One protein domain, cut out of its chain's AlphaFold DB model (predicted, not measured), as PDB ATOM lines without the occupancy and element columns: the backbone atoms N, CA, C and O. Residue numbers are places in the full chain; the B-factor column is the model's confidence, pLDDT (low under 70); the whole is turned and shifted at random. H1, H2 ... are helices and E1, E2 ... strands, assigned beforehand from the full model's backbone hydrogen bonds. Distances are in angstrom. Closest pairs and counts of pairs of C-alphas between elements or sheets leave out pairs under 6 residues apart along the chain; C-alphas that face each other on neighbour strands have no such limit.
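AT A GLANCE: This is residues 46 to 187 of the 206 residues of an uncharacterized protein of Planctomycetes bacterium (UniProt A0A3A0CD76). An antiparallel sheet of six strands, strongly twisted and curled into an open trough, has the helical hairpin of H3 and H4 packed over one face towards one end of the long axis. The short helix H1 packs on the sheet near E3 and E6, and H2 sits off the sheet at the other end. The printed part has 142 residues, with four named helices and six named strands in the order H1 E1 H2 E2 H3 H4 E3 E4 E5 E6; the sheet order is E1 E2 E3 E4 E5 E6, and the class is mixed. It is compact, with a radius of gyration of the C-alphas of 16.2 A and spans of 45 by 32 by 29 A.

IN THESE COORDINATES: Residues 46 to 59 have no named element. H1 is residues 60 to 64, beginning at C-alpha 60 (22.563, -24.222, -8.830). E1 is residues 67 to 71, H2 residues 73 to 80 and E2 residues 89 to 93. H3, residues 96 to 117, is 30.9 A long, and H4, residues 119 to 129, is 15.1 A. E3, residues 131 to 142, measures 31.5 A and bends by 51 degrees at residue 136; E4, residues 145 to 156, measures 30.8 A and bends by 57 degrees at residue 150. E5 is residues 159 to 166, 21.9 A, and E6 residues 169 to 178, 29.0 A, ending at C-alpha 178 (22.289, -21.886, -17.562).

HOW THE PARTS SIT: E1 and E6 are the edge strands and are apart. Between the antiparallel neighbours E1 and E2, N 69 and O 90 are within hydrogen-bond range at 2.8 A, and between the antiparallel neighbours E2 and E3, N 91 and O 139 are within hydrogen-bond range at 2.8 A. E3, E4, E5 and E6 form a meander, each strand the antiparallel neighbour of the one before, with N 138 and O 149 at 2.8 A, N 152 and O 163 at 2.8 A, and N 164 and O 171 at 2.8 A. H3 and H4 make two layers with the sheet, helices on one face. H3 runs across the strands at 71 degrees to E3 on the local plane, at a height of 7.2 A over the sheet; the C-alphas of Thr 99 and Gly 136 are its closest to E3, 5.1 A. H4 stands up from the sheet over E4, with Asp 128 and Ser 156 the closest C-alphas, 5.0 A. H3 touches H4 with residues 106 to 114 alone, at a shallow tilt of 19 degrees, opposite ways; the closest C-alphas are those of Cys 110 and Gly 122, 4.9 A. H1 is on the sheet at a height of 5.8 A, its closest C-alpha pair to E3 being Ala 62 and Leu 134, 5.5 A. H2 is not on the sheet. Every O i to N i+4 pair is within hydrogen-bond range in H1, H2 and H3, and 5 of 7 in H4.

THE WHOLE: The C-alphas of Glu 47 and Ala 83 are the farthest apart, 49.6 A. The printed part has no cut, and no link is long; H2 to E2 is short, the others tight. Residues 52 to 53 pair in parallel with residues 131 to 132 of E3. The mean pLDDT of the printed part is 79.7, and 27 residues are under 70, among them 46 to 51 and 117 to 125.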
ATOM      1  N   GLY A  46      34.889 -35.621   7.792       42.97
ATOM      2  CA  GLY A  46      34.377 -36.892   8.282       42.97
ATOM      3  C   GLY A  46      35.479 -37.946   8.192       42.97
ATOM      4  O   GLY A  46      36.474 -37.750   7.489       42.97
ATOM      5  N   GLU A  47      35.307 -39.048   8.923       45.84
ATOM      6  CA  GLU A  47      36.194 -40.213   8.861       45.84
ATOM      7  C   GLU A  47      36.595 -40.489   7.405       45.84
ATOM      8  O   GLU A  47      35.735 -40.631   6.531       45.84
ATOM      9  N   TRP A  48      37.903 -40.458   7.145       46.47
ATOM     10  CA  TRP A  48      38.470 -40.533   5.803       46.47
ATOM     11  C   TRP A  48      37.853 -41.698   5.021       46.47
ATOM     12  O   TRP A  48      37.844 -42.831   5.498       46.47
ATOM     13  N   GLY A  49      37.338 -41.411   3.823       52.47
ATOM     14  CA  GLY A  49      36.758 -42.422   2.938       52.47
ATOM     15  C   GLY A  49      35.240 -42.590   3.008       52.47
ATOM     16  O   GLY A  49      34.755 -43.520   2.380       52.47
ATOM     17  N   LYS A  50      34.498 -41.721   3.709       65.06
ATOM     18  CA  LYS A  50      33.028 -41.670   3.615       65.06
ATOM     19  C   LYS A  50      32.557 -40.532   2.715       65.06
ATOM     20  O   LYS A  50      32.841 -39.367   2.999       65.06
ATOM     21  N   VAL A  51      31.802 -40.857   1.668       69.81
ATOM     22  CA  VAL A  51      31.095 -39.856   0.853       69.81
ATOM     23  C   VAL A  51      29.835 -39.401   1.587       69.81
ATOM     24  O   VAL A  51      29.009 -40.212   2.003       69.81
ATOM     25  N   SER A  52      29.663 -38.088   1.724       74.94
ATOM     26  CA  SER A  52      28.454 -37.478   2.281       74.94
ATOM     27  C   SER A  52      27.679 -36.735   1.197       74.94
ATOM     28  O   SER A  52      28.273 -36.025   0.390       74.94
ATOM     29  N   VAL A  53      26.351 -36.887   1.175       77.44
ATOM     30  CA  VAL A  53      25.479 -36.108   0.284       77.44
ATOM     31  C   VAL A  53      24.882 -34.955   1.084       77.44
ATOM     32  O   VAL A  53      24.070 -35.169   1.986       77.44
ATOM     33  N   VAL A  54      25.296 -33.730   0.774       79.88
ATOM     34  CA  VAL A  54      24.918 -32.503   1.479       79.88
ATOM     35  C   VAL A  54      24.223 -31.564   0.508       79.88
ATOM     36  O   VAL A  54      24.779 -31.196  -0.518       79.88
ATOM     37  N   LYS A  55      23.013 -31.118   0.846       73.56
ATOM     38  CA  LYS A  55      22.327 -30.102   0.042       73.56
ATOM     39  C   LYS A  55      23.041 -28.759   0.193       73.56
ATOM     40  O   LYS A  55      23.009 -28.177   1.276       73.56
ATOM     41  N   ASP A  56      23.634 -28.261  -0.888       73.06
ATOM     42  CA  ASP A  56      24.160 -26.898  -0.957       73.06
ATOM     43  C   ASP A  56      23.221 -26.019  -1.803       73.06
ATOM     44  O   ASP A  56      23.161 -26.199  -3.023       73.06
ATOM     45  N   PRO A  57      22.496 -25.060  -1.196       68.88
ATOM     46  CA  PRO A  57      21.590 -24.177  -1.928       68.88
ATOM     47  C   PRO A  57      22.318 -23.221  -2.888       68.88
ATOM     48  O   PRO A  57      21.672 -22.585  -3.717       68.88
ATOM     49  N   GLN A  58      23.645 -23.089  -2.784       71.94
ATOM     50  CA  GLN A  58      24.454 -22.278  -3.695       71.94
ATOM     51  C   GLN A  58      24.884 -23.065  -4.940       71.94
ATOM     52  O   GLN A  58      25.252 -22.464  -5.950       71.94
ATOM     53  N   CYS A  59      24.798 -24.400  -4.911       76.31
ATOM     54  CA  CYS A  59      25.058 -25.230  -6.079       76.31
ATOM     55  C   CYS A  59      23.805 -25.285  -6.965       76.31
ATOM     56  O   CYS A  59      22.949 -26.159  -6.819       76.31
ATOM     57  N   VAL A  60      23.704 -24.338  -7.902       82.25
ATOM     58  CA  VAL A  60      22.563 -24.222  -8.830       82.25
ATOM     59  C   VAL A  60      22.334 -25.520  -9.605       82.25
ATOM     60  O   VAL A  60      21.196 -25.963  -9.725       82.25
ATOM     61  N   VAL A  61      23.405 -26.177 -10.066       86.62
ATOM     62  CA  VAL A  61      23.295 -27.473 -10.755       86.62
ATOM     63  C   VAL A  61      22.628 -28.505  -9.846       86.62
ATOM     64  O   VAL A  61      21.668 -29.139 -10.261       86.62
ATOM     65  N   ALA A  62      23.053 -28.637  -8.589       85.94
ATOM     66  CA  ALA A  62      22.464 -29.604  -7.659       85.94
ATOM     67  C   ALA A  62      20.986 -29.329  -7.349       85.94
ATOM     68  O   ALA A  62      20.228 -30.261  -7.085       85.94
ATOM     69  N   CYS A  63      20.579 -28.061  -7.373       83.75
ATOM     70  CA  CYS A  63      19.200 -27.664  -7.110       83.75
ATOM     71  C   CYS A  63      18.270 -27.968  -8.294       83.75
ATOM     72  O   CYS A  63      17.115 -28.320  -8.074       83.75
ATOM     73  N   GLU A  64      18.777 -27.868  -9.523       89.19
ATOM     74  CA  GLU A  64      17.949 -27.876 -10.734       89.19
ATOM     75  C   GLU A  64      18.143 -29.122 -11.617       89.19
ATOM     76  O   GLU A  64      17.336 -29.361 -12.511       89.19
ATOM     77  N   LEU A  65      19.189 -29.931 -11.413       92.12
ATOM     78  CA  LEU A  65      19.545 -31.026 -12.331       92.12
ATOM     79  C   LEU A  65      18.446 -32.089 -12.481       92.12
ATOM     80  O   LEU A  65      18.333 -32.705 -13.538       92.12
ATOM     81  N   LEU A  66      17.639 -32.324 -11.444       93.94
ATOM     82  CA  LEU A  66      16.570 -33.322 -11.500       93.94
ATOM     83  C   LEU A  66      15.526 -32.979 -12.576       93.94
ATOM     84  O   LEU A  66      15.207 -31.815 -12.826       93.94
ATOM     85  N   GLY A  67      14.966 -34.017 -13.194       93.94
ATOM     86  CA  GLY A  67      13.960 -33.901 -14.247       93.94
ATOM     87  C   GLY A  67      14.445 -34.394 -15.607       93.94
ATOM     88  O   GLY A  67      15.412 -35.149 -15.713       93.94
ATOM     89  N   HIS A  68      13.706 -33.997 -16.642       94.94
ATOM     90  CA  HIS A  68      13.890 -34.458 -18.012       94.94
ATOM     91  C   HIS A  68      14.630 -33.407 -18.840       94.94
ATOM     92  O   HIS A  68      14.249 -32.238 -18.868       94.94
ATOM     93  N   TRP A  69      15.642 -33.856 -19.567       94.56
ATOM     94  CA  TRP A  69      16.473 -33.039 -20.439       94.56
ATOM     95  C   TRP A  69      16.530 -33.685 -21.811       94.56
ATOM     96  O   TRP A  69      16.723 -34.891 -21.915       94.56
ATOM     97  N   VAL A  70      16.371 -32.903 -22.868       93.75
ATOM     98  CA  VAL A  70      16.402 -33.388 -24.252       93.75
ATOM     99  C   VAL A  70      17.510 -32.673 -24.991       93.75
ATOM    100  O   VAL A  70      17.758 -31.501 -24.756       93.75
ATOM    101  N   THR A  71      18.204 -33.357 -25.892       91.38
ATOM    102  CA  THR A  71      19.267 -32.736 -26.684       91.38
ATOM    103  C   THR A  71      18.763 -31.517 -27.453       91.38
ATOM    104  O   THR A  71      17.933 -31.638 -28.356       91.38
ATOM    105  N   HIS A  72      19.370 -30.360 -27.186       92.44
ATOM    106  CA  HIS A  72      19.190 -29.157 -27.984       92.44
ATOM    107  C   HIS A  72      20.017 -29.303 -29.268       92.44
ATOM    108  O   HIS A  72      21.198 -28.936 -29.336       92.44
ATOM    109  N   LYS A  73      19.394 -29.855 -30.314       88.75
ATOM    110  CA  LYS A  73      20.069 -30.294 -31.549       88.75
ATOM    111  C   LYS A  73      20.886 -29.199 -32.225       88.75
ATOM    112  O   LYS A  73      22.033 -29.443 -32.585       88.75
ATOM    113  N   ASP A  74      20.321 -28.008 -32.403       89.00
ATOM    114  CA  ASP A  74      20.983 -26.956 -33.185       89.00
ATOM    115  C   ASP A  74      22.203 -26.370 -32.472       89.00
ATOM    116  O   ASP A  74      23.251 -26.177 -33.092       89.00
ATOM    117  N   LEU A  75      22.101 -26.134 -31.163       88.44
ATOM    118  CA  LEU A  75      23.219 -25.662 -30.357       88.44
ATOM    119  C   LEU A  75      24.313 -26.729 -30.248       88.44
ATOM    120  O   LEU A  75      25.470 -26.431 -30.534       88.44
ATOM    121  N   THR A  76      23.946 -27.982 -29.966       86.12
ATOM    122  CA  THR A  76      24.903 -29.101 -29.932       86.12
ATOM    123  C   THR A  76      25.633 -29.254 -31.268       86.12
ATOM    124  O   THR A  76      26.857 -29.340 -31.295       86.12
ATOM    125  N   ARG A  77      24.911 -29.187 -32.396       86.62
ATOM    126  CA  ARG A  77      25.495 -29.278 -33.745       86.62
ATOM    127  C   ARG A  77      26.539 -28.189 -33.981       86.62
ATOM    128  O   ARG A  77      27.615 -28.458 -34.506       86.62
ATOM    129  N   ARG A  78      26.230 -26.954 -33.572       83.69
ATOM    130  CA  ARG A  78      27.135 -25.803 -33.704       83.69
ATOM    131  C   ARG A  78      28.378 -25.938 -32.829       83.69
ATOM    132  O   ARG A  78      29.464 -25.614 -33.302       83.69
ATOM    133  N   LEU A  79      28.221 -26.391 -31.585       80.94
ATOM    134  CA  LEU A  79      29.325 -26.527 -30.632       80.94
ATOM    135  C   LEU A  79      30.260 -27.683 -31.000       80.94
ATOM    136  O   LEU A  79      31.473 -27.508 -30.983       80.94
ATOM    137  N   MET A  80      29.706 -28.830 -31.393       77.00
ATOM    138  CA  MET A  80      30.486 -30.030 -31.712       77.00
ATOM    139  C   MET A  80      30.953 -30.098 -33.170       77.00
ATOM    140  O   MET A  80      31.768 -30.949 -33.514       77.00
ATOM    141  N   LYS A  81      30.438 -29.222 -34.045       78.31
ATOM    142  CA  LYS A  81      30.655 -29.269 -35.503       78.31
ATOM    143  C   LYS A  81      30.259 -30.621 -36.128       78.31
ATOM    144  O   LYS A  81      30.813 -31.017 -37.152       78.31
ATOM    145  N   GLU A  82      29.300 -31.321 -35.524       72.81
ATOM    146  CA  GLU A  82      28.741 -32.575 -36.044       72.81
ATOM    147  C   GLU A  82      27.749 -32.275 -37.182       72.81
ATOM    148  O   GLU A  82      27.054 -31.263 -37.159       72.81
ATOM    149  N   ALA A  83      27.661 -33.138 -38.200       66.94
ATOM    150  CA  ALA A  83      26.683 -32.968 -39.284       66.94
ATOM    151  C   ALA A  83      25.255 -33.317 -38.826       66.94
ATOM    152  O   ALA A  83      24.284 -32.682 -39.238       66.94
ATOM    153  N   GLU A  84      25.144 -34.301 -37.936       75.25
ATOM    154  CA  GLU A  84      23.890 -34.798 -37.392       75.25
ATOM    155  C   GLU A  84      24.050 -35.031 -35.892       75.25
ATOM    156  O   GLU A  84      25.027 -35.632 -35.453       75.25
ATOM    157  N   VAL A  85      23.080 -34.544 -35.118       77.12
ATOM    158  CA  VAL A  85      23.003 -34.770 -33.675       77.12
ATOM    159  C   VAL A  85      21.702 -35.527 -33.406       77.12
ATOM    160  O   VAL A  85      20.621 -34.935 -33.537       77.12
ATOM    161  N   PRO A  86      21.767 -36.824 -33.077       75.06
ATOM    162  CA  PRO A  86      20.575 -37.603 -32.758       75.06
ATOM    163  C   PRO A  86      19.903 -37.088 -31.469       75.06
ATOM    164  O   PRO A  86      20.567 -36.520 -30.600       75.06
ATOM    165  N   PRO A  87      18.573 -37.242 -31.336       81.88
ATOM    166  CA  PRO A  87      17.868 -36.858 -30.121       81.88
ATOM    167  C   PRO A  87      18.195 -37.829 -28.984       81.88
ATOM    168  O   PRO A  87      17.934 -39.029 -29.094       81.88
ATOM    169  N   TYR A  88      18.702 -37.291 -27.880       85.31
ATOM    170  CA  TYR A  88      18.861 -38.016 -26.628       85.31
ATOM    171  C   TYR A  88      18.016 -37.379 -25.536       85.31
ATOM    172  O   TYR A  88      17.846 -36.160 -25.511       85.31
ATOM    173  N   GLU A  89      17.517 -38.202 -24.620       92.00
ATOM    174  CA  GLU A  89      16.895 -37.736 -23.385       92.00
ATOM    175  C   GLU A  89      17.714 -38.203 -22.185       92.00
ATOM    176  O   GLU A  89      18.084 -39.374 -22.107       92.00
ATOM    177  N   LEU A  90      17.976 -37.295 -21.251       92.69
ATOM    178  CA  LEU A  90      18.544 -37.586 -19.942       92.69
ATOM    179  C   LEU A  90      17.476 -37.339 -18.882       92.69
ATOM    180  O   LEU A  90      16.850 -36.281 -18.855       92.69
ATOM    181  N   ILE A  91      17.264 -38.315 -18.008       95.19
ATOM    182  CA  ILE A  91      16.277 -38.232 -16.933       95.19
ATOM    183  C   ILE A  91      17.004 -38.439 -15.614       95.19
ATOM    184  O   ILE A  91      17.444 -39.549 -15.313       95.19
ATOM    185  N   PHE A  92      17.115 -37.371 -14.829       95.62
ATOM    186  CA  PHE A  92      17.730 -37.403 -13.508       95.62
ATOM    187  C   PHE A  92      16.653 -37.504 -12.433       95.62
ATOM    188  O   PHE A  92      15.745 -36.673 -12.362       95.62
ATOM    189  N   SER A  93      16.770 -38.501 -11.562       96.06
ATOM    190  CA  SER A  93      15.861 -38.711 -10.439       96.06
ATOM    191  C   SER A  93      16.627 -38.952  -9.144       96.06
ATOM    192  O   SER A  93      17.715 -39.531  -9.132       96.06
ATOM    193  N   ALA A  94      16.053 -38.494  -8.031       92.62
ATOM    194  CA  ALA A  94      16.550 -38.851  -6.712       92.62
ATOM    195  C   ALA A  94      16.228 -40.328  -6.437       92.62
ATOM    196  O   ALA A  94      15.080 -40.752  -6.566       92.62
ATOM    197  N   ASP A  95      17.237 -41.099  -6.046       93.19
ATOM    198  CA  ASP A  95      17.110 -42.529  -5.761       93.19
ATOM    199  C   ASP A  95      18.103 -42.892  -4.645       93.19
ATOM    200  O   ASP A  95      19.323 -42.794  -4.812       93.19
ATOM    201  N   ALA A  96      17.575 -43.256  -3.474       88.00
ATOM    202  CA  ALA A  96      18.377 -43.535  -2.283       88.00
ATOM    203  C   ALA A  96      19.208 -44.821  -2.420       88.00
ATOM    204  O   ALA A  96      20.329 -44.890  -1.914       88.00
ATOM    205  N   GLU A  97      18.699 -45.825  -3.136       89.31
ATOM    206  CA  GLU A  97      19.440 -47.062  -3.374       89.31
ATOM    207  C   GLU A  97      20.561 -46.837  -4.390       89.31
ATOM    208  O   GLU A  97      21.676 -47.321  -4.198       89.31
ATOM    209  N   ALA A  98      20.289 -46.069  -5.450       88.00
ATOM    210  CA  ALA A  98      21.310 -45.624  -6.401       88.00
ATOM    211  C   ALA A  98      22.406 -44.814  -5.717       88.00
ATOM    212  O   ALA A  98      23.588 -45.075  -5.935       88.00
ATOM    213  N   THR A  99      22.011 -43.915  -4.815       87.81
ATOM    214  CA  THR A  99      22.938 -43.136  -3.992       87.81
ATOM    215  C   THR A  99      23.872 -44.050  -3.199       87.81
ATOM    216  O   THR A  99      25.088 -43.889  -3.262       87.81
ATOM    217  N   ALA A 100      23.338 -45.058  -2.503       85.12
ATOM    218  CA  ALA A 100      24.162 -45.991  -1.738       85.12
ATOM    219  C   ALA A 100      25.128 -46.795  -2.630       85.12
ATOM    220  O   ALA A 100      26.289 -46.988  -2.265       85.12
ATOM    221  N   ARG A 101      24.676 -47.238  -3.815       83.81
ATOM    222  CA  ARG A 101      25.514 -47.995  -4.760       83.81
ATOM    223  C   ARG A 101      26.654 -47.162  -5.336       83.81
ATOM    224  O   ARG A 101      27.787 -47.643  -5.349       83.81
ATOM    225  N   VAL A 102      26.382 -45.938  -5.795       83.38
ATOM    226  CA  VAL A 102      27.423 -45.074  -6.379       83.38
ATOM    227  C   VAL A 102      28.438 -44.638  -5.327       83.38
ATOM    228  O   VAL A 102      29.635 -44.687  -5.596       83.38
ATOM    229  N   VAL A 103      27.991 -44.324  -4.105       85.19
ATOM    230  CA  VAL A 103      28.877 -44.014  -2.975       85.19
ATOM    231  C   VAL A 103      29.825 -45.179  -2.700       85.19
ATOM    232  O   VAL A 103      31.042 -45.006  -2.753       85.19
ATOM    233  N   ALA A 104      29.290 -46.390  -2.517       82.12
ATOM    234  CA  ALA A 104      30.110 -47.570  -2.252       82.12
ATOM    235  C   ALA A 104      31.089 -47.880  -3.402       82.12
ATOM    236  O   ALA A 104      32.217 -48.321  -3.168       82.12
ATOM    237  N   ALA A 105      30.679 -47.651  -4.654       80.81
ATOM    238  CA  ALA A 105      31.539 -47.847  -5.816       80.81
ATOM    239  C   ALA A 105      32.699 -46.840  -5.862       80.81
ATOM    240  O   ALA A 105      33.833 -47.245  -6.123       80.81
ATOM    241  N   VAL A 106      32.437 -45.562  -5.571       80.94
ATOM    242  CA  VAL A 106      33.463 -44.509  -5.505       80.94
ATOM    243  C   VAL A 106      34.461 -44.804  -4.389       80.94
ATOM    244  O   VAL A 106      35.665 -44.809  -4.636       80.94
ATOM    245  N   GLU A 107      33.985 -45.146  -3.191       81.44
ATOM    246  CA  GLU A 107      34.849 -45.503  -2.060       81.44
ATOM    247  C   GLU A 107      35.744 -46.707  -2.391       81.44
ATOM    248  O   GLU A 107      36.960 -46.672  -2.178       81.44
ATOM    249  N   LYS A 108      35.173 -47.750  -3.009       80.31
ATOM    250  CA  LYS A 108      35.930 -48.915  -3.488       80.31
ATOM    251  C   LYS A 108      36.965 -48.539  -4.551       80.31
ATOM    252  O   LYS A 108      38.059 -49.107  -4.558       80.31
ATOM    253  N   HIS A 109      36.639 -47.613  -5.450       76.69
ATOM    254  CA  HIS A 109      37.561 -47.165  -6.489       76.69
ATOM    255  C   HIS A 109      38.732 -46.365  -5.913       76.69
ATOM    256  O   HIS A 109      39.872 -46.614  -6.298       76.69
ATOM    257  N   CYS A 110      38.488 -45.491  -4.933       74.50
ATOM    258  CA  CYS A 110      39.546 -44.778  -4.213       74.50
ATOM    259  C   CYS A 110      40.541 -45.745  -3.550       74.50
ATOM    260  O   CYS A 110      41.752 -45.584  -3.693       74.50
ATOM    261  N   LEU A 111      40.046 -46.800  -2.890       74.62
ATOM    262  CA  LEU A 111      40.898 -47.836  -2.287       74.62
ATOM    263  C   LEU A 111      41.722 -48.603  -3.330       74.62
ATOM    264  O   LEU A 111      42.878 -48.952  -3.088       74.62
ATOM    265  N   TRP A 112      41.137 -48.881  -4.496       75.81
ATOM    266  CA  TRP A 112      41.862 -49.499  -5.605       75.81
ATOM    267  C   TRP A 112      42.956 -48.570  -6.157       75.81
ATOM    268  O   TRP A 112      44.074 -49.030  -6.386       75.81
ATOM    269  N   LEU A 113      42.670 -47.270  -6.308       66.25
ATOM    270  CA  LEU A 113      43.645 -46.269  -6.756       66.25
ATOM    271  C   LEU A 113      44.845 -46.173  -5.809       66.25
ATOM    272  O   LEU A 113      45.974 -46.175  -6.292       66.25
ATOM    273  N   ASP A 114      44.627 -46.175  -4.491       68.31
ATOM    274  CA  ASP A 114      45.732 -46.169  -3.519       68.31
ATOM    275  C   ASP A 114      46.686 -47.340  -3.734       68.31
ATOM    276  O   ASP A 114      47.905 -47.184  -3.662       68.31
ATOM    277  N   LYS A 115      46.116 -48.522  -3.985       71.81
ATOM    278  CA  LYS A 115      46.870 -49.763  -4.130       71.81
ATOM    279  C   LYS A 115      47.645 -49.817  -5.445       71.81
ATOM    280  O   LYS A 115      48.793 -50.247  -5.448       71.81
ATOM    281  N   GLU A 116      47.018 -49.421  -6.550       71.38
ATOM    282  CA  GLU A 116      47.584 -49.600  -7.893       71.38
ATOM    283  C   GLU A 116      48.360 -48.379  -8.403       71.38
ATOM    284  O   GLU A 116      49.223 -48.519  -9.268       71.38
ATOM    285  N   ARG A 117      48.047 -47.172  -7.912       64.19
ATOM    286  CA  ARG A 117      48.598 -45.899  -8.417       64.19
ATOM    287  C   ARG A 117      49.212 -45.001  -7.342       64.19
ATOM    288  O   ARG A 117      49.820 -43.994  -7.692       64.19
ATOM    289  N   GLY A 118      49.102 -45.378  -6.069       62.47
ATOM    290  CA  GLY A 118      49.617 -44.611  -4.939       62.47
ATOM    291  C   GLY A 118      48.586 -43.649  -4.343       62.47
ATOM    292  O   GLY A 118      47.631 -43.229  -5.001       62.47
ATOM    293  N   GLN A 119      48.795 -43.311  -3.070       65.56
ATOM    294  CA  GLN A 119      47.835 -42.568  -2.244       65.56
ATOM    295  C   GLN A 119      47.511 -41.170  -2.788       65.56
ATOM    296  O   GLN A 119      46.349 -40.770  -2.755       65.56
ATOM    297  N   ASP A 120      48.487 -40.476  -3.382       64.44
ATOM    298  CA  ASP A 120      48.307 -39.116  -3.916       64.44
ATOM    299  C   ASP A 120      47.201 -39.032  -4.987       64.44
ATOM    300  O   ASP A 120      46.484 -38.035  -5.079       64.44
ATOM    301  N   VAL A 121      47.033 -40.088  -5.794       60.34
ATOM    302  CA  VAL A 121      46.009 -40.146  -6.852       60.34
ATOM    303  C   VAL A 121      44.628 -40.442  -6.262       60.34
ATOM    304  O   VAL A 121      43.633 -39.852  -6.684       60.34
ATOM    305  N   GLY A 122      44.555 -41.331  -5.266       59.00
ATOM    306  CA  GLY A 122      43.313 -41.619  -4.546       59.00
ATOM    307  C   GLY A 122      42.813 -40.424  -3.729       59.00
ATOM    308  O   GLY A 122      41.605 -40.202  -3.636       59.00
ATOM    309  N   ASP A 123      43.727 -39.614  -3.190       66.31
ATOM    310  CA  ASP A 123      43.408 -38.438  -2.374       66.31
ATOM    311  C   ASP A 123      42.703 -37.327  -3.154       66.31
ATOM    312  O   ASP A 123      41.874 -36.615  -2.581       66.31
ATOM    313  N   TRP A 124      42.983 -37.182  -4.452       65.25
ATOM    314  CA  TRP A 124      42.274 -36.228  -5.306       65.25
ATOM    315  C   TRP A 124      40.787 -36.585  -5.428       65.25
ATOM    316  O   TRP A 124      39.929 -35.782  -5.060       65.25
ATOM    317  N   LEU A 125      40.480 -37.817  -5.849       67.12
ATOM    318  CA  LEU A 125      39.094 -38.260  -6.010       67.12
ATOM    319  C   LEU A 125      38.353 -38.274  -4.669       67.12
ATOM    320  O   LEU A 125      37.189 -37.889  -4.620       67.12
ATOM    321  N   ARG A 126      39.014 -38.663  -3.569       72.19
ATOM    322  CA  ARG A 126      38.422 -38.565  -2.224       72.19
ATOM    323  C   ARG A 126      38.051 -37.140  -1.870       72.19
ATOM    324  O   ARG A 126      36.960 -36.932  -1.359       72.19
ATOM    325  N   ARG A 127      38.949 -36.181  -2.096       72.81
ATOM    326  CA  ARG A 127      38.720 -34.777  -1.745       72.81
ATOM    327  C   ARG A 127      37.504 -34.221  -2.471       72.81
ATOM    328  O   ARG A 127      36.667 -33.585  -1.838       72.81
ATOM    329  N   ASP A 128      37.400 -34.514  -3.760       71.06
ATOM    330  CA  ASP A 128      36.304 -34.024  -4.588       71.06
ATOM    331  C   ASP A 128      35.002 -34.780  -4.285       71.06
ATOM    332  O   ASP A 128      33.943 -34.171  -4.162       71.06
ATOM    333  N   ALA A 129      35.064 -36.098  -4.068       70.94
ATOM    334  CA  ALA A 129      33.885 -36.921  -3.809       70.94
ATOM    335  C   ALA A 129      33.414 -36.944  -2.346       70.94
ATOM    336  O   ALA A 129      32.310 -37.414  -2.089       70.94
ATOM    337  N   GLN A 130      34.189 -36.445  -1.376       71.06
ATOM    338  CA  GLN A 130      33.813 -36.469   0.048       71.06
ATOM    339  C   GLN A 130      32.503 -35.714   0.315       71.06
ATOM    340  O   GLN A 130      31.725 -36.099   1.195       71.06
ATOM    341  N   THR A 131      32.256 -34.653  -0.454       72.69
ATOM    342  CA  THR A 131      31.010 -33.889  -0.401       72.69
ATOM    343  C   THR A 131      30.346 -33.912  -1.768       72.69
ATOM    344  O   THR A 131      30.729 -33.186  -2.683       72.69
ATOM    345  N   ALA A 132      29.317 -34.736  -1.890       83.06
ATOM    346  CA  ALA A 132      28.406 -34.705  -3.015       83.06
ATOM    347  C   ALA A 132      27.236 -33.766  -2.722       83.06
ATOM    348  O   ALA A 132      26.735 -33.716  -1.601       83.06
ATOM    349  N   PHE A 133      26.763 -33.044  -3.730       85.94
ATOM    350  CA  PHE A 133      25.631 -32.127  -3.599       85.94
ATOM    351  C   PHE A 133      24.295 -32.756  -3.978       85.94
ATOM    352  O   PHE A 133      23.239 -32.348  -3.495       85.94
ATOM    353  N   LEU A 134      24.346 -33.751  -4.860       90.06
ATOM    354  CA  LEU A 134      23.192 -34.490  -5.337       90.06
ATOM    355  C   LEU A 134      23.634 -35.901  -5.718       90.06
ATOM    356  O   LEU A 134      24.749 -36.107  -6.183       90.06
ATOM    357  N   ALA A 135      22.751 -36.870  -5.531       91.81
ATOM    358  CA  ALA A 135      22.969 -38.243  -5.947       91.81
ATOM    359  C   ALA A 135      21.642 -38.860  -6.375       91.81
ATOM    360  O   ALA A 135      20.569 -38.421  -5.941       91.81
ATOM    361  N   GLY A 136      21.711 -39.885  -7.212       94.44
ATOM    362  CA  GLY A 136      20.518 -40.580  -7.659       94.44
ATOM    363  C   GLY A 136      20.767 -41.414  -8.895       94.44
ATOM    364  O   GLY A 136      21.820 -42.032  -9.039       94.44
ATOM    365  N   ARG A 137      19.781 -41.439  -9.786       95.12
ATOM    366  CA  ARG A 137      19.803 -42.226 -11.012       95.12
ATOM    367  C   ARG A 137      19.642 -41.337 -12.238       95.12
ATOM    368  O   ARG A 137      18.851 -40.400 -12.242       95.12
ATOM    369  N   CYS A 138      20.418 -41.646 -13.266       94.19
ATOM    370  CA  CYS A 138      20.358 -41.045 -14.585       94.19
ATOM    371  C   CYS A 138      19.936 -42.121 -15.585       94.19
ATOM    372  O   CYS A 138      20.599 -43.149 -15.726       94.19
ATOM    373  N   GLU A 139      18.842 -41.880 -16.295       92.31
ATOM    374  CA  GLU A 139      18.453 -42.676 -17.453       92.31
ATOM    375  C   GLU A 139      18.786 -41.915 -18.733       92.31
ATOM    376  O   GLU A 139      18.327 -40.793 -18.928       92.31
ATOM    377  N   LEU A 140      19.554 -42.546 -19.618       87.69
ATOM    378  CA  LEU A 140      19.691 -42.124 -21.004       87.69
ATOM    379  C   LEU A 140      18.658 -42.868 -21.851       87.69
ATOM    380  O   LEU A 140      18.631 -44.099 -21.837       87.69
ATOM    381  N   ARG A 141      17.895 -42.141 -22.669       88.00
ATOM    382  CA  ARG A 141      17.041 -42.705 -23.722       88.00
ATOM    383  C   ARG A 141      17.440 -42.185 -25.100       88.00
ATOM    384  O   ARG A 141      17.663 -40.994 -25.298       88.00
ATOM    385  N   ALA A 142      17.471 -43.095 -26.061       84.50
ATOM    386  CA  ALA A 142      17.587 -42.853 -27.492       84.50
ATOM    387  C   ALA A 142      16.571 -43.744 -28.228       84.50
ATOM    388  O   ALA A 142      16.043 -44.694 -27.652       84.50
ATOM    389  N   GLU A 143      16.316 -43.482 -29.513       77.69
ATOM    390  CA  GLU A 143      15.224 -44.099 -30.297       77.69
ATOM    391  C   GLU A 143      15.097 -45.631 -30.152       77.69
ATOM    392  O   GLU A 143      13.993 -46.168 -30.156       77.69
ATOM    393  N   LYS A 144      16.219 -46.348 -30.005       78.69
ATOM    394  CA  LYS A 144      16.248 -47.818 -29.880       78.69
ATOM    395  C   LYS A 144      17.076 -48.311 -28.695       78.69
ATOM    396  O   LYS A 144      17.500 -49.463 -28.684       78.69
ATOM    397  N   MET A 145      17.372 -47.436 -27.736       76.81
ATOM    398  CA  MET A 145      18.301 -47.749 -26.655       76.81
ATOM    399  C   MET A 145      17.937 -47.004 -25.380       76.81
ATOM    400  O   MET A 145      17.657 -45.810 -25.416       76.81
ATOM    401  N   SER A 146      18.016 -47.695 -24.248       80.12
ATOM    402  CA  SER A 146      18.056 -47.061 -22.937       80.12
ATOM    403  C   SER A 146      19.253 -47.574 -22.144       80.12
ATOM    404  O   SER A 146      19.662 -48.728 -22.289       80.12
ATOM    405  N   ALA A 147      19.834 -46.700 -21.330       81.00
ATOM    406  CA  ALA A 147      20.897 -47.041 -20.398       81.00
ATOM    407  C   ALA A 147      20.603 -46.391 -19.047       81.00
ATOM    408  O   ALA A 147      20.181 -45.238 -18.984       81.00
ATOM    409  N   LEU A 148      20.829 -47.137 -17.969       87.00
ATOM    410  CA  LEU A 148      20.693 -46.646 -16.603       87.00
ATOM    411  C   LEU A 148      22.074 -46.513 -15.978       87.00
ATOM    412  O   LEU A 148      22.920 -47.395 -16.126       87.00
ATOM    413  N   SER A 149      22.276 -45.424 -15.252       85.88
ATOM    414  CA  SER A 149      23.480 -45.166 -14.480       85.88
ATOM    415  C   SER A 149      23.101 -44.576 -13.129       85.88
ATOM    416  O   SER A 149      22.147 -43.806 -13.025       85.88
ATOM    417  N   ASP A 150      23.832 -44.944 -12.084       90.00
ATOM    418  CA  ASP A 150      23.744 -44.248 -10.801       90.00
ATOM    419  C   ASP A 150      24.725 -43.066 -10.840       90.00
ATOM    420  O   ASP A 150      25.815 -43.198 -11.397       90.00
ATOM    421  N   PHE A 151      24.363 -41.912 -10.284       91.69
ATOM    422  CA  PHE A 151      25.187 -40.706 -10.369       91.69
ATOM    423  C   PHE A 151      25.457 -40.068  -9.010       91.69
ATOM    424  O   PHE A 151      24.645 -40.143  -8.084       91.69
ATOM    425  N   LEU A 152      26.584 -39.367  -8.944       90.25
ATOM    426  CA  LEU A 152      26.996 -38.507  -7.848       90.25
ATOM    427  C   LEU A 152      27.457 -37.165  -8.432       90.25
ATOM    428  O   LEU A 152      28.373 -37.126  -9.248       90.25
ATOM    429  N   LEU A 153      26.824 -36.066  -8.038       89.62
ATOM    430  CA  LEU A 153      27.245 -34.713  -8.392       89.62
ATOM    431  C   LEU A 153      28.123 -34.163  -7.271       89.62
ATOM    432  O   LEU A 153      27.674 -34.058  -6.130       89.62
ATOM    433  N   VAL A 154      29.348 -33.779  -7.600       85.50
ATOM    434  CA  VAL A 154      30.369 -33.317  -6.654       85.50
ATOM    435  C   VAL A 154      30.909 -31.946  -7.064       85.50
ATOM    436  O   VAL A 154      30.619 -31.467  -8.162       85.50
ATOM    437  N   SER A 155      31.692 -31.295  -6.198       78.06
ATOM    438  CA  SER A 155      32.551 -30.179  -6.622       78.06
ATOM    439  C   SER A 155      33.958 -30.695  -6.845       78.06
ATOM    440  O   SER A 155      34.556 -31.224  -5.913       78.06
ATOM    441  N   SER A 156      34.517 -30.464  -8.027       70.56
ATOM    442  CA  SER A 156      35.958 -30.570  -8.241       70.56
ATOM    443  C   SER A 156      36.511 -29.181  -8.505       70.56
ATOM    444  O   SER A 156      36.120 -28.518  -9.464       70.56
ATOM    445  N   SER A 157      37.392 -28.698  -7.625       68.12
ATOM    446  CA  SER A 157      38.019 -27.370  -7.756       68.12
ATOM    447  C   SER A 157      37.031 -26.200  -7.956       68.12
ATOM    448  O   SER A 157      37.374 -25.207  -8.594       68.12
ATOM    449  N   GLY A 158      35.813 -26.301  -7.409       67.75
ATOM    450  CA  GLY A 158      34.756 -25.289  -7.549       67.75
ATOM    451  C   GLY A 158      33.812 -25.497  -8.739       67.75
ATOM    452  O   GLY A 158      32.802 -24.802  -8.831       67.75
ATOM    453  N   THR A 159      34.075 -26.478  -9.603       73.25
ATOM    454  CA  THR A 159      33.236 -26.812 -10.762       73.25
ATOM    455  C   THR A 159      32.326 -28.002 -10.444       73.25
ATOM    456  O   THR A 159      32.799 -28.988  -9.868       73.25
ATOM    457  N   PRO A 160      31.025 -27.954 -10.790       80.25
ATOM    458  CA  PRO A 160      30.145 -29.111 -10.677       80.25
ATOM    459  C   PRO A 160      30.594 -30.235 -11.615       80.25
ATOM    460  O   PRO A 160      30.690 -30.051 -12.829       80.25
ATOM    461  N   HIS A 161      30.836 -31.410 -11.041       83.94
ATOM    462  CA  HIS A 161      31.298 -32.588 -11.768       83.94
ATOM    463  C   HIS A 161      30.362 -33.756 -11.507       83.94
ATOM    464  O   HIS A 161      29.992 -34.015 -10.360       83.94
ATOM    465  N   LEU A 162      29.953 -34.456 -12.558       86.88
ATOM    466  CA  LEU A 162      29.064 -35.603 -12.447       86.88
ATOM    467  C   LEU A 162      29.877 -36.882 -12.587       86.88
ATOM    468  O   LEU A 162      30.461 -37.145 -13.634       86.88
ATOM    469  N   ILE A 163      29.874 -37.689 -11.534       85.31
ATOM    470  CA  ILE A 163      30.416 -39.042 -11.509       85.31
ATOM    471  C   ILE A 163      29.270 -40.006 -11.819       85.31
ATOM    472  O   ILE A 163      28.227 -39.967 -11.171       85.31
ATOM    473  N   LEU A 164      29.468 -40.879 -12.798       83.06
ATOM    474  CA  LEU A 164      28.499 -41.861 -13.273       83.06
ATOM    475  C   LEU A 164      29.035 -43.271 -13.047       83.06
ATOM    476  O   LEU A 164      30.163 -43.587 -13.425       83.06
ATOM    477  N   LEU A 165      28.212 -44.136 -12.461       78.00
ATOM    478  CA  LEU A 165      28.476 -45.562 -12.337       78.00
ATOM    479  C   LEU A 165      27.761 -46.306 -13.463       78.00
ATOM    480  O   LEU A 165      26.531 -46.352 -13.526       78.00
ATOM    481  N   MET A 166      28.557 -46.902 -14.339       69.75
ATOM    482  CA  MET A 166      28.130 -47.587 -15.549       69.75
ATOM    483  C   MET A 166      28.714 -48.991 -15.584       69.75
ATOM    484  O   MET A 166      29.926 -49.137 -15.703       69.75
ATOM    485  N   ASP A 167      27.885 -50.031 -15.482       68.44
ATOM    486  CA  ASP A 167      28.341 -51.430 -15.559       68.44
ATOM    487  C   ASP A 167      29.532 -51.748 -14.618       68.44
ATOM    488  O   ASP A 167      30.421 -52.537 -14.939       68.44
ATOM    489  N   GLY A 168      29.583 -51.101 -13.446       62.88
ATOM    490  CA  GLY A 168      30.676 -51.250 -12.475       62.88
ATOM    491  C   GLY A 168      31.936 -50.421 -12.762       62.88
ATOM    492  O   GLY A 168      32.902 -50.514 -12.006       62.88
ATOM    493  N   GLN A 169      31.935 -49.606 -13.817       68.06
ATOM    494  CA  GLN A 169      32.978 -48.633 -14.133       68.06
ATOM    495  C   GLN A 169      32.536 -47.219 -13.767       68.06
ATOM    496  O   GLN A 169      31.369 -46.858 -13.919       68.06
ATOM    497  N   ILE A 170      33.490 -46.417 -13.303       73.00
ATOM    498  CA  ILE A 170      33.273 -45.001 -13.023       73.00
ATOM    499  C   ILE A 170      33.628 -44.194 -14.268       73.00
ATOM    500  O   ILE A 170      34.685 -44.393 -14.864       73.00
ATOM    501  N   GLN A 171      32.731 -43.291 -14.637       75.62
ATOM    502  CA  GLN A 171      32.923 -42.258 -15.645       75.62
ATOM    503  C   GLN A 171      32.693 -40.895 -14.994       75.62
ATOM    504  O   GLN A 171      31.991 -40.803 -13.986       75.62
ATOM    505  N   SER A 172      33.258 -39.836 -15.564       77.31
ATOM    506  CA  SER A 172      33.024 -38.481 -15.074       77.31
ATOM    507  C   SER A 172      32.882 -37.476 -16.206       77.31
ATOM    508  O   SER A 172      33.515 -37.631 -17.246       77.31
ATOM    509  N   CYS A 173      32.061 -36.451 -16.001       78.75
ATOM    510  CA  CYS A 173      31.828 -35.394 -16.982       78.75
ATOM    511  C   CYS A 173      31.511 -34.061 -16.296       78.75
ATOM    512  O   CYS A 173      30.812 -34.025 -15.278       78.75
ATOM    513  N   ASN A 174      32.015 -32.970 -16.874       81.31
ATOM    514  CA  ASN A 174      31.740 -31.624 -16.389       81.31
ATOM    515  C   ASN A 174      30.285 -31.265 -16.675       81.31
ATOM    516  O   ASN A 174      29.776 -31.547 -17.766       81.31
ATOM    517  N   VAL A 175      29.636 -30.598 -15.718       84.88
ATOM    518  CA  VAL A 175      28.243 -30.176 -15.866       84.88
ATOM    519  C   VAL A 175      28.089 -28.695 -15.563       84.88
ATOM    520  O   VAL A 175      28.485 -28.203 -14.509       84.88
ATOM    521  N   MET A 176      27.454 -27.978 -16.486       87.56
ATOM    522  CA  MET A 176      27.100 -26.573 -16.317       87.56
ATOM    523  C   MET A 176      25.620 -26.375 -16.612       87.56
ATOM    524  O   MET A 176      25.067 -27.022 -17.498       87.56
ATOM    525  N   LEU A 177      24.982 -25.459 -15.889       89.38
ATOM    526  CA  LEU A 177      23.568 -25.150 -16.063       89.38
ATOM    527  C   LEU A 177      23.392 -23.642 -16.237       89.38
ATOM    528  O   LEU A 177      23.829 -22.858 -15.394       89.38
ATOM    529  N   ALA A 178      22.751 -23.246 -17.331       88.62
ATOM    530  CA  ALA A 178      22.289 -21.886 -17.562       88.62
ATOM    531  C   ALA A 178      20.778 -21.850 -17.336       88.62
ATOM    532  O   ALA A 178      20.034 -22.536 -18.034       88.62
ATOM    533  N   ARG A 179      20.342 -21.066 -16.346       87.44
ATOM    534  CA  ARG A 179      18.920 -20.913 -16.031       87.44
ATOM    535  C   ARG A 179      18.293 -19.843 -16.895       87.44
ATOM    536  O   ARG A 179      18.822 -18.732 -16.973       87.44
ATOM    537  N   ASP A 180      17.143 -20.164 -17.458       83.88
ATOM    538  CA  ASP A 180      16.245 -19.144 -17.970       83.88
ATOM    539  C   ASP A 180      15.455 -18.520 -16.810       83.88
ATOM    540  O   ASP A 180      15.176 -19.170 -15.803       83.88
ATOM    541  N   ALA A 181      15.090 -17.243 -16.924       75.81
ATOM    542  CA  ALA A 181      14.413 -16.521 -15.845       75.81
ATOM    543  C   ALA A 181      13.041 -17.125 -15.496       75.81
ATOM    544  O   ALA A 181      12.573 -16.974 -14.367       75.81
ATOM    545  N   THR A 182      12.403 -17.807 -16.450       74.56
ATOM    546  CA  THR A 182      11.137 -18.523 -16.243       74.56
ATOM    547  C   THR A 182      11.332 -20.021 -15.985       74.56
ATOM    548  O   THR A 182      10.357 -20.698 -15.673       74.56
ATOM    549  N   GLY A 183      12.565 -20.538 -16.093       67.75
ATOM    550  CA  GLY A 183      12.899 -21.965 -15.994       67.75
ATOM    551  C   GLY A 183      12.498 -22.804 -17.216       67.75
ATOM    552  O   GLY A 183      12.719 -24.015 -17.240       67.75
ATOM    553  N   ASP A 184      11.908 -22.179 -18.239       69.88
ATOM    554  CA  ASP A 184      11.315 -22.878 -19.384       69.88
ATOM    555  C   ASP A 184      12.320 -23.173 -20.500       69.88
ATOM    556  O   ASP A 184      12.075 -24.048 -21.329       69.88
ATOM    557  N   ALA A 185      13.442 -22.454 -20.512       81.62
ATOM    558  CA  ALA A 185      14.524 -22.611 -21.476       81.62
ATOM    559  C   ALA A 185      15.875 -22.874 -20.791       81.62
ATOM    560  O   ALA A 185      16.922 -22.456 -21.287       81.62
ATOM    561  N   ASP A 186      15.856 -23.551 -19.637       90.50
ATOM    562  CA  ASP A 186      17.079 -24.000 -18.976       90.50
ATOM    563  C   ASP A 186      17.934 -24.832 -19.936       90.50
ATOM    564  O   ASP A 186      17.441 -25.758 -20.592       90.50
ATOM    565  N   LEU A 187      19.233 -24.536 -19.963       92.69
ATOM    566  CA  LEU A 187      20.217 -25.268 -20.746       92.69
ATOM    567  C   LEU A 187      21.199 -25.986 -19.828       92.69
ATOM    568  O   LEU A 187      21.860 -25.372 -18.989       92.69
TER     569      LEU A 187